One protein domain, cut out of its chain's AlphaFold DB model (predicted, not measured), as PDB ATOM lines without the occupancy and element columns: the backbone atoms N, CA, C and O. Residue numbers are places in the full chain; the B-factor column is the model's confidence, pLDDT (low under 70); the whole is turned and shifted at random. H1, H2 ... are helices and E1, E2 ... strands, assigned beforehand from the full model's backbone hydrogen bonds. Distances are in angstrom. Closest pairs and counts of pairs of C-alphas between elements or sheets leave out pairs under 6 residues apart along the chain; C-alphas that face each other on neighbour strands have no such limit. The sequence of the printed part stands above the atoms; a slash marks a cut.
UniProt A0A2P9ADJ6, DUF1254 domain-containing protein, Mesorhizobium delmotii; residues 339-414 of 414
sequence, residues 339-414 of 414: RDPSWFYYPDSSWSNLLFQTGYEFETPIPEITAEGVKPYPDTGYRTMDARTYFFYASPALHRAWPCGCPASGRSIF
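Overview. This is residues 339 to 414 of the 414 residues of the protein "DUF1254 domain-containing protein" of Mesorhizobium delmotii (UniProt A0A2P9ADJ6). With little regular structure, this is mostly loop: small helix H1 sits near the middle, the hairpin E1-E2 at one end, H2 toward the other. Its 76 printed residues hold H1, E1, E2 and H2 in that order, a mixed class with only 20 residues in named elements. It is compact, with a radius of gyration of the C-alphas of 12.9 A, spanning 35 by 31 by 28 A.

Arrangement. H1, residues 355 to 358, is close to but not clearly touching H2, residues 385 to 394; their closest C-alphas, Thr 358 and Ala 387, are 7.4 A apart. E1, residues 368 to 370, and E2, residues 373 to 375, form an antiparallel hairpin at 153 degrees, with N 368 and O 375 within hydrogen-bond range at 2.9 A. In H2, 5 of 6 O i to N i+4 pairs are within range; H1 is too short for one.

Along the chain. H1 begins at C-alpha 355 (239.677, 248.681, 162.745) and measures 4.9 A, E1 6.3 A, E2 6.6 A. H2, 14.6 A, ends at C-alpha 394 (234.841, 242.680, 151.693).

Size, cuts and confidence. The printed part has no cut and no long link. C-alphas 372 and 393, the farthest apart, are 37.2 A apart. The model's pLDDT is under 70 at residues 396 to 399 and 401 to 414.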
ATOM      1  N   ARG A 339     249.283 243.940 153.734       87.19
ATOM      2  CA  ARG A 339     250.681 244.404 153.695       87.19
ATOM      3  C   ARG A 339     251.159 245.118 154.955       87.19
ATOM      4  O   ARG A 339     252.362 245.290 155.115       87.19
ATOM      5  N   ASP A 340     250.241 245.577 155.803       90.12
ATOM      6  CA  ASP A 340     250.576 246.300 157.028       90.12
ATOM      7  C   ASP A 340     250.619 245.317 158.213       90.12
ATOM      8  O   ASP A 340     249.581 244.748 158.574       90.12
ATOM      9  N   PRO A 341     251.798 245.091 158.820       90.12
ATOM     10  CA  PRO A 341     251.945 244.152 159.924       90.12
ATOM     11  C   PRO A 341     251.185 244.586 161.190       90.12
ATOM     12  O   PRO A 341     250.862 243.733 162.013       90.12
ATOM     13  N   SER A 342     250.850 245.873 161.351       90.00
ATOM     14  CA  SER A 342     250.127 246.379 162.530       90.00
ATOM     15  C   SER A 342     248.675 245.894 162.617       90.00
ATOM     16  O   SER A 342     248.046 245.982 163.672       90.00
ATOM     17  N   TRP A 343     248.123 245.371 161.518       90.62
ATOM     18  CA  TRP A 343     246.739 244.895 161.477       90.62
ATOM     19  C   TRP A 343     246.577 243.491 162.059       90.62
ATOM     20  O   TRP A 343     245.447 243.069 162.308       90.62
ATOM     21  N   PHE A 344     247.671 242.752 162.238       91.81
ATOM     22  CA  PHE A 344     247.654 241.371 162.707       91.81
ATOM     23  C   PHE A 344     247.718 241.305 164.230       91.81
ATOM     24  O   PHE A 344     248.440 242.067 164.867       91.81
ATOM     25  N   TYR A 345     246.983 240.363 164.824       89.69
ATOM     26  CA  TYR A 345     247.011 240.179 166.278       89.69
ATOM     27  C   TYR A 345     248.302 239.514 166.765       89.69
ATOM     28  O   TYR A 345     248.738 239.766 167.886       89.69
ATOM     29  N   TYR A 346     248.896 238.648 165.938       91.19
ATOM     30  CA  TYR A 346     250.055 237.837 166.300       91.19
ATOM     31  C   TYR A 346     251.093 237.826 165.168       91.19
ATOM     32  O   TYR A 346     250.697 237.875 163.998       91.19
ATOM     33  N   PRO A 347     252.397 237.708 165.489       89.69
ATOM     34  CA  PRO A 347     253.433 237.435 164.494       89.69
ATOM     35  C   PRO A 347     253.106 236.181 163.672       89.69
ATOM     36  O   PRO A 347     252.540 235.226 164.206       89.69
ATOM     37  N   ASP A 348     253.448 236.193 162.380       87.50
ATOM     38  CA  ASP A 348     253.256 235.075 161.440       87.50
ATOM     39  C   ASP A 348     251.811 234.528 161.360       87.50
ATOM     40  O   ASP A 348     251.582 233.350 161.080       87.50
ATOM     41  N   SER A 349     250.810 235.381 161.604       88.00
ATOM     42  CA  SER A 349     249.389 235.012 161.611       88.00
ATOM     43  C   SER A 349     248.610 235.590 160.431       88.00
ATOM     44  O   SER A 349     248.977 236.614 159.870       88.00
ATOM     45  N   SER A 350     247.467 234.976 160.111       89.88
ATOM     46  CA  SER A 350     246.450 235.551 159.214       89.88
ATOM     47  C   SER A 350     245.308 236.243 159.972       89.88
ATOM     48  O   SER A 350     244.478 236.916 159.353       89.88
ATOM     49  N   TRP A 351     245.248 236.094 161.302       91.50
ATOM     50  CA  TRP A 351     244.233 236.728 162.142       91.50
ATOM     51  C   TRP A 351     244.540 238.213 162.313       91.50
ATOM     52  O   TRP A 351     245.601 238.594 162.807       91.50
ATOM     53  N   SER A 352     243.602 239.055 161.895       89.25
ATOM     54  CA  SER A 352     243.810 240.497 161.807       89.25
ATOM     55  C   SER A 352     242.508 241.266 161.959       89.25
ATOM     56  O   SER A 352     241.426 240.748 161.678       89.25
ATOM     57  N   ASN A 353     242.628 242.521 162.378       88.00
ATOM     58  CA  ASN A 353     241.549 243.492 162.340       88.00
ATOM     59  C   ASN A 353     242.123 244.913 162.322       88.00
ATOM     60  O   ASN A 353     242.547 245.453 163.344       88.00
ATOM     61  N   LEU A 354     242.086 245.539 161.147       89.12
ATOM     62  CA  LEU A 354     242.577 246.903 160.955       89.12
ATOM     63  C   LEU A 354     241.770 247.967 161.700       89.12
ATOM     64  O   LEU A 354     242.273 249.072 161.898       89.12
ATOM     65  N   LEU A 355     240.529 247.678 162.106       88.75
ATOM     66  CA  LEU A 355     239.677 248.681 162.745       88.75
ATOM     67  C   LEU A 355     240.191 249.041 164.142       88.75
ATOM     68  O   LEU A 355     239.931 250.146 164.602       88.75
ATOM     69  N   PHE A 356     240.974 248.172 164.789       86.38
ATOM     70  CA  PHE A 356     241.665 248.535 166.028       86.38
ATOM     71  C   PHE A 356     242.715 249.627 165.811       86.38
ATOM     72  O   PHE A 356     242.893 250.458 166.693       86.38
ATOM     73  N   GLN A 357     243.357 249.652 164.640       88.44
ATOM     74  CA  GLN A 357     244.416 250.610 164.305       88.44
ATOM     75  C   GLN A 357     243.897 251.871 163.613       88.44
ATOM     76  O   GLN A 357     244.549 252.907 163.641       88.44
ATOM     77  N   THR A 358     242.738 251.782 162.963       90.19
ATOM     78  CA  THR A 358     242.265 252.824 162.036       90.19
ATOM     79  C   THR A 358     240.858 253.325 162.360       90.19
ATOM     80  O   THR A 358     240.422 254.342 161.819       90.19
ATOM     81  N   GLY A 359     240.142 252.649 163.263       89.75
ATOM     82  CA  GLY A 359     238.794 253.031 163.662       89.75
ATOM     83  C   GLY A 359     237.802 252.968 162.500       89.75
ATOM     84  O   GLY A 359     238.076 252.425 161.432       89.75
ATOM     85  N   TYR A 360     236.613 253.535 162.704       86.56
ATOM     86  CA  TYR A 360     235.567 253.570 161.673       86.56
ATOM     87  C   TYR A 360     235.784 254.677 160.624       86.56
ATOM     88  O   TYR A 360     235.179 254.652 159.558       86.56
ATOM     89  N   GLU A 361     236.633 255.668 160.899       89.44
ATOM     90  CA  GLU A 361     236.951 256.724 159.923       89.44
ATOM     91  C   GLU A 361     238.170 256.385 159.068       89.44
ATOM     92  O   GLU A 361     238.454 257.084 158.089       89.44
ATOM     93  N   PHE A 362     238.826 255.264 159.386       92.75
ATOM     94  CA  PHE A 362     240.098 254.843 158.820       92.75
ATOM     95  C   PHE A 362     241.181 255.905 159.040       92.75
ATOM     96  O   PHE A 362     241.925 256.197 158.116       92.75
ATOM     97  N   GLU A 363     241.228 256.533 160.214       93.25
ATOM     98  CA  GLU A 363     242.129 257.649 160.538       93.25
ATOM     99  C   GLU A 363     242.903 257.386 161.830       93.25
ATOM    100  O   GLU A 363     244.132 257.320 161.813       93.25
ATOM    101  N   THR A 364     242.188 257.194 162.938       92.50
ATOM    102  CA  THR A 364     242.771 256.948 164.261       92.50
ATOM    103  C   THR A 364     242.362 255.580 164.804       92.50
ATOM    104  O   THR A 364     241.244 255.137 164.531       92.50
ATOM    105  N   PRO A 365     243.172 254.949 165.671       90.81
ATOM    106  CA  PRO A 365     242.753 253.785 166.446       90.81
ATOM    107  C   PRO A 365     241.449 254.016 167.217       90.81
ATOM    108  O   PRO A 365     241.017 255.152 167.445       90.81
ATOM    109  N   ILE A 366     240.838 252.924 167.678       87.81
ATOM    110  CA  ILE A 366     239.718 253.033 168.618       87.81
ATOM    111  C   ILE A 366     240.171 253.742 169.897       87.81
ATOM    112  O   ILE A 366     241.321 253.559 170.298       87.81
ATOM    113  N   PRO A 367     239.299 254.517 170.566       88.56
ATOM    114  CA  PRO A 367     239.662 255.144 171.828       88.56
ATOM    115  C   PRO A 367     240.176 254.129 172.850       88.56
ATOM    116  O   PRO A 367     239.619 253.038 172.994       88.56
ATOM    117  N   GLU A 368     241.214 254.508 173.593       87.75
ATOM    118  CA  GLU A 368     241.707 253.711 174.707       87.75
ATOM    119  C   GLU A 368     240.678 253.752 175.847       87.75
ATOM    120  O   GLU A 368     240.220 254.821 176.262       87.75
ATOM    121  N   ILE A 369     240.295 252.578 176.348       86.19
ATOM    122  CA  ILE A 369     239.378 252.446 177.481       86.19
ATOM    123  C   ILE A 369     240.216 252.220 178.741       86.19
ATOM    124  O   ILE A 369     240.792 251.145 178.907       86.19
ATOM    125  N   THR A 370     240.283 253.217 179.626       87.12
ATOM    126  CA  THR A 370     241.017 253.146 180.902       87.12
ATOM    127  C   THR A 370     240.061 253.158 182.096       87.12
ATOM    128  O   THR A 370     238.859 253.391 181.954       87.12
ATOM    129  N   ALA A 371     240.582 252.899 183.300       89.00
ATOM    130  CA  ALA A 371     239.783 252.952 184.527       89.00
ATOM    131  C   ALA A 371     239.231 254.364 184.813       89.00
ATOM    132  O   ALA A 371     238.179 254.509 185.430       89.00
ATOM    133  N   GLU A 372     239.921 255.400 184.335       90.56
ATOM    134  CA  GLU A 372     239.564 256.810 184.509       90.56
ATOM    135  C   GLU A 372     238.599 257.323 183.428       90.56
ATOM    136  O   GLU A 372     238.096 258.441 183.540       90.56
ATOM    137  N   GLY A 373     238.336 256.533 182.382       88.00
ATOM    138  CA  GLY A 373     237.421 256.885 181.301       88.00
ATOM    139  C   GLY A 373     237.944 256.535 179.910       88.00
ATOM    140  O   GLY A 373     238.821 255.694 179.732       88.00
ATOM    141  N   VAL A 374     237.363 257.181 178.899       89.62
ATOM    142  CA  VAL A 374     237.698 256.968 177.484       89.62
ATOM    143  C   VAL A 374     238.679 258.041 177.019       89.62
ATOM    144  O   VAL A 374     238.390 259.231 177.154       89.62
ATOM    145  N   LYS A 375     239.808 257.630 176.437       91.44
ATOM    146  CA  LYS A 375     240.837 258.519 175.882       91.44
ATOM    147  C   LYS A 375     240.893 258.364 174.356       91.44
ATOM    148  O   LYS A 375     241.455 257.384 173.866       91.44
ATOM    149  N   PRO A 376     240.279 259.275 173.582       91.25
ATOM    150  CA  PRO A 376     240.411 259.264 172.130       91.25
ATOM    151  C   PRO A 376     241.829 259.669 171.708       91.25
ATOM    152  O   PRO A 376     242.490 260.456 172.387       91.25
ATOM    153  N   TYR A 377     242.273 259.146 170.569       92.12
ATOM    154  CA  TYR A 377     243.507 259.583 169.923       92.12
ATOM    155  C   TYR A 377     243.277 260.919 169.196       92.12
ATOM    156  O   TYR A 377     242.160 261.158 168.734       92.12
ATOM    157  N   PRO A 378     244.291 261.798 169.107       93.56
ATOM    158  CA  PRO A 378     244.181 263.023 168.326       93.56
ATOM    159  C   PRO A 378     244.074 262.711 166.828       93.56
ATOM    160  O   PRO A 378     244.704 261.767 166.346       93.56
ATOM    161  N   ASP A 379     243.318 263.540 166.107       93.62
ATOM    162  CA  ASP A 379     243.174 263.463 164.651       93.62
ATOM    163  C   ASP A 379     244.548 263.508 163.964       93.62
ATOM    164  O   ASP A 379     245.431 264.287 164.343       93.62
ATOM    165  N   THR A 380     244.735 262.675 162.938       94.25
ATOM    166  CA  THR A 380     246.000 262.611 162.184       94.25
ATOM    167  C   THR A 380     245.966 263.492 160.936       94.25
ATOM    168  O   THR A 380     247.018 263.842 160.398       94.25
ATOM    169  N   GLY A 381     244.769 263.868 160.475       93.25
ATOM    170  CA  GLY A 381     244.549 264.664 159.272       93.25
ATOM    171  C   GLY A 381     244.592 263.857 157.971       93.25
ATOM    172  O   GLY A 381     244.546 264.452 156.893       93.25
ATOM    173  N   TYR A 382     244.684 262.521 158.029       91.44
ATOM    174  CA  TYR A 382     244.682 261.666 156.841       91.44
ATOM    175  C   TYR A 382     244.056 260.292 157.089       91.44
ATOM    176  O   TYR A 382     244.155 259.713 158.163       91.44
ATOM    177  N   ARG A 383     243.468 259.706 156.040       92.00
ATOM    178  CA  ARG A 383     242.924 258.343 156.104       92.00
ATOM    179  C   ARG A 383     243.935 257.293 155.650       92.00
ATOM    180  O   ARG A 383     244.638 257.480 154.657       92.00
ATOM    181  N   THR A 384     243.931 256.135 156.296       93.19
ATOM    182  CA  THR A 384     244.637 254.922 155.883       93.19
ATOM    183  C   THR A 384     243.919 254.282 154.692       93.19
ATOM    184  O   THR A 384     242.980 253.493 154.841       93.19
ATOM    185  N   MET A 385     244.344 254.647 153.484       92.00
ATOM    186  CA  MET A 385     243.668 254.276 152.233       92.00
ATOM    187  C   MET A 385     243.619 252.764 152.002       92.00
ATOM    188  O   MET A 385     242.555 252.241 151.682       92.00
ATOM    189  N   ASP A 386     244.722 252.055 152.255       92.88
ATOM    190  CA  ASP A 386     244.781 250.595 152.103       92.88
ATOM    191  C   ASP A 386     243.781 249.898 153.038       92.88
ATOM    192  O   ASP A 386     243.106 248.952 152.636       92.88
ATOM    193  N   ALA A 387     243.630 250.410 154.263       91.94
ATOM    194  CA  ALA A 387     242.699 249.873 155.249       91.94
ATOM    195  C   ALA A 387     241.236 250.112 154.835       91.94
ATOM    196  O   ALA A 387     240.380 249.232 154.948       91.94
ATOM    197  N   ARG A 388     240.958 251.290 154.268       91.44
ATOM    198  CA  ARG A 388     239.643 251.640 153.727       91.44
ATOM    199  C   ARG A 388     239.273 250.769 152.525       91.44
ATOM    200  O   ARG A 388     238.159 250.251 152.471       91.44
ATOM    201  N   THR A 389     240.191 250.596 151.571       92.06
ATOM    202  CA  THR A 389     239.984 249.726 150.404       92.06
ATOM    203  C   THR A 389     239.807 248.274 150.831       92.06
ATOM    204  O   THR A 389     238.863 247.634 150.377       92.06
ATOM    205  N   TYR A 390     240.647 247.775 151.746       90.56
ATOM    206  CA  TYR A 390     240.480 246.452 152.349       90.56
ATOM    207  C   TYR A 390     239.058 246.264 152.881       90.56
ATOM    208  O   TYR A 390     238.408 245.262 152.580       90.56
ATOM    209  N   PHE A 391     238.579 247.227 153.674       90.31
ATOM    210  CA  PHE A 391     237.330 247.076 154.403       90.31
ATOM    211  C   PHE A 391     236.139 247.037 153.449       90.31
ATOM    212  O   PHE A 391     235.372 246.080 153.473       90.31
ATOM    213  N   PHE A 392     236.021 248.025 152.562       90.00
ATOM    214  CA  PHE A 392     234.878 248.117 151.650       90.00
ATOM    215  C   PHE A 392     234.930 247.132 150.477       90.00
ATOM    216  O   PHE A 392     233.915 246.939 149.813       90.00
ATOM    217  N   TYR A 393     236.071 246.484 150.219       90.50
ATOM    218  CA  TYR A 393     236.125 245.381 149.259       90.50
ATOM    219  C   TYR A 393     235.400 244.125 149.776       90.50
ATOM    220  O   TYR A 393     234.862 243.358 148.977       90.50
ATOM    221  N   ALA A 394     235.367 243.908 151.096       81.31
ATOM    222  CA  ALA A 394     234.841 242.680 151.693       81.31
ATOM    223  C   ALA A 394     233.649 242.869 152.641       81.31
ATOM    224  O   ALA A 394     232.928 241.904 152.865       81.31
ATOM    225  N   SER A 395     233.433 244.069 153.184       79.19
ATOM    226  CA  SER A 395     232.377 244.358 154.159       79.19
ATOM    227  C   SER A 395     231.438 245.463 153.658       79.19
ATOM    228  O   SER A 395     231.918 246.519 153.233       79.19
ATOM    229  N   PRO A 396     230.106 245.273 153.739       67.44
ATOM    230  CA  PRO A 396     229.123 246.219 153.223       67.44
ATOM    231  C   PRO A 396     228.535 247.136 154.309       67.44
ATOM    232  O   PRO A 396     227.422 247.619 154.142       67.44
ATOM    233  N   ALA A 397     229.177 247.303 155.467       63.72
ATOM    234  CA  ALA A 397     228.582 248.044 156.578       63.72
ATOM    235  C   ALA A 397     229.639 248.553 157.561       63.72
ATOM    236  O   ALA A 397     230.639 247.880 157.789       63.72
ATOM    237  N   LEU A 398     229.403 249.717 158.177       68.50
ATOM    238  CA  LEU A 398     230.293 250.306 159.184       68.50
ATOM    239  C   LEU A 398     229.506 251.142 160.200       68.50
ATOM    240  O   LEU A 398     228.598 251.880 159.827       68.50
ATOM    241  N   HIS A 399     229.863 251.056 161.480       67.50
ATOM    242  CA  HIS A 399     229.253 251.872 162.529       67.50
ATOM    243  C   HIS A 399     230.275 252.195 163.624       67.50
ATOM    244  O   HIS A 399     231.268 251.477 163.779       67.50
ATOM    245  N   ARG A 400     230.060 253.285 164.370       70.25
ATOM    246  CA  ARG A 400     231.087 253.875 165.249       70.25
ATOM    247  C   ARG A 400     231.511 252.943 166.382       70.25
ATOM    248  O   ARG A 400     232.679 252.918 166.755       70.25
ATOM    249  N   ALA A 401     230.564 252.179 166.915       58.16
ATOM    250  CA  ALA A 401     230.803 251.263 168.026       58.16
ATOM    251  C   ALA A 401     231.278 249.855 167.615       58.16
ATOM    252  O   ALA A 401     231.609 249.072 168.500       58.16
ATOM    253  N   TRP A 402     231.342 249.521 166.317       63.47
ATOM    254  CA  TRP A 402     231.763 248.187 165.847       63.47
ATOM    255  C   TRP A 402     233.176 247.822 166.317       63.47
ATOM    256  O   TRP A 402     233.371 246.733 166.856       63.47
ATOM    257  N   PRO A 403     234.171 248.715 166.180       55.47
ATOM    258  CA  PRO A 403     235.533 248.398 166.592       55.47
ATOM    259  C   PRO A 403     235.693 248.303 168.121       55.47
ATOM    260  O   PRO A 403     236.695 247.791 168.614       55.47
ATOM    261  N   CYS A 404     234.730 248.828 168.885       50.78
ATOM    262  CA  CYS A 404     234.837 248.965 170.328       50.78
ATOM    263  C   CYS A 404     234.420 247.668 171.030       50.78
ATOM    264  O   CYS A 404     233.252 247.281 171.014       50.78
ATOM    265  N   GLY A 405     235.351 247.063 171.773       45.97
ATOM    266  CA  GLY A 405     235.073 246.005 172.752       45.97
ATOM    267  C   GLY A 405     234.338 246.508 174.004       45.97
ATOM    268  O   GLY A 405     234.636 246.067 175.114       45.97
ATOM    269  N   CYS A 406     233.422 247.468 173.860       40.47
ATOM    270  CA  CYS A 406     232.665 248.006 174.980       40.47
ATOM    271  C   CYS A 406     231.760 246.908 175.569       40.47
ATOM    272  O   CYS A 406     231.015 246.259 174.837       40.47
ATOM    273  N   PRO A 407     231.726 246.726 176.901       36.22
ATOM    274  CA  PRO A 407     230.817 245.771 177.539       36.22
ATOM    275  C   PRO A 407     229.338 245.997 177.179       36.22
ATOM    276  O   PRO A 407     228.551 245.056 177.198       36.22
ATOM    277  N   ALA A 408     228.976 247.235 176.820       36.00
ATOM    278  CA  ALA A 408     227.628 247.636 176.427       36.00
ATOM    279  C   ALA A 408     227.275 247.369 174.946       36.00
ATOM    280  O   ALA A 408     226.096 247.419 174.609       36.00
ATOM    281  N   SER A 409     228.244 247.088 174.062       41.16
ATOM    282  CA  SER A 409     228.002 246.875 172.620       41.16
ATOM    283  C   SER A 409     227.810 245.405 172.222       41.16
ATOM    284  O   SER A 409     227.551 245.123 171.056       41.16
ATOM    285  N   GLY A 410     227.855 244.476 173.185       36.69
ATOM    286  CA  GLY A 410     227.723 243.042 172.932       36.69
ATOM    287  C   GLY A 410     228.995 242.453 172.314       36.69
ATOM    288  O   GLY A 410     229.531 242.949 171.331       36.69
ATOM    289  N   ARG A 411     229.498 241.354 172.885       32.44
ATOM    290  CA  ARG A 411     230.720 240.673 172.410       32.44
ATOM    291  C   ARG A 411     230.557 239.932 171.073       32.44
ATOM    292  O   ARG A 411     231.496 239.272 170.651       32.44
ATOM    293  N   SER A 412     229.402 239.999 170.409       30.09
ATOM    294  CA  SER A 412     229.109 239.193 169.214       30.09
ATOM    295  C   SER A 412     229.259 239.990 167.917       30.09
ATOM    296  O   SER A 412     228.308 240.136 167.143       30.09
ATOM    297  N   ILE A 413     230.436 240.559 167.670       38.28
ATOM    298  CA  ILE A 413     230.718 241.087 166.333       38.28
ATOM    299  C   ILE A 413     232.123 240.730 165.857       38.28
ATOM    300  O   ILE A 413     232.789 241.588 165.300       38.28
ATOM    301  N   PHE A 414     232.533 239.474 166.056       32.06
ATOM    302  CA  PHE A 414     233.444 238.732 165.175       32.06
ATOM    303  C   PHE A 414     233.138 237.242 165.261       32.06
ATOM    304  O   PHE A 414     232.870 236.776 166.393       32.06
TER     305      PHE A 414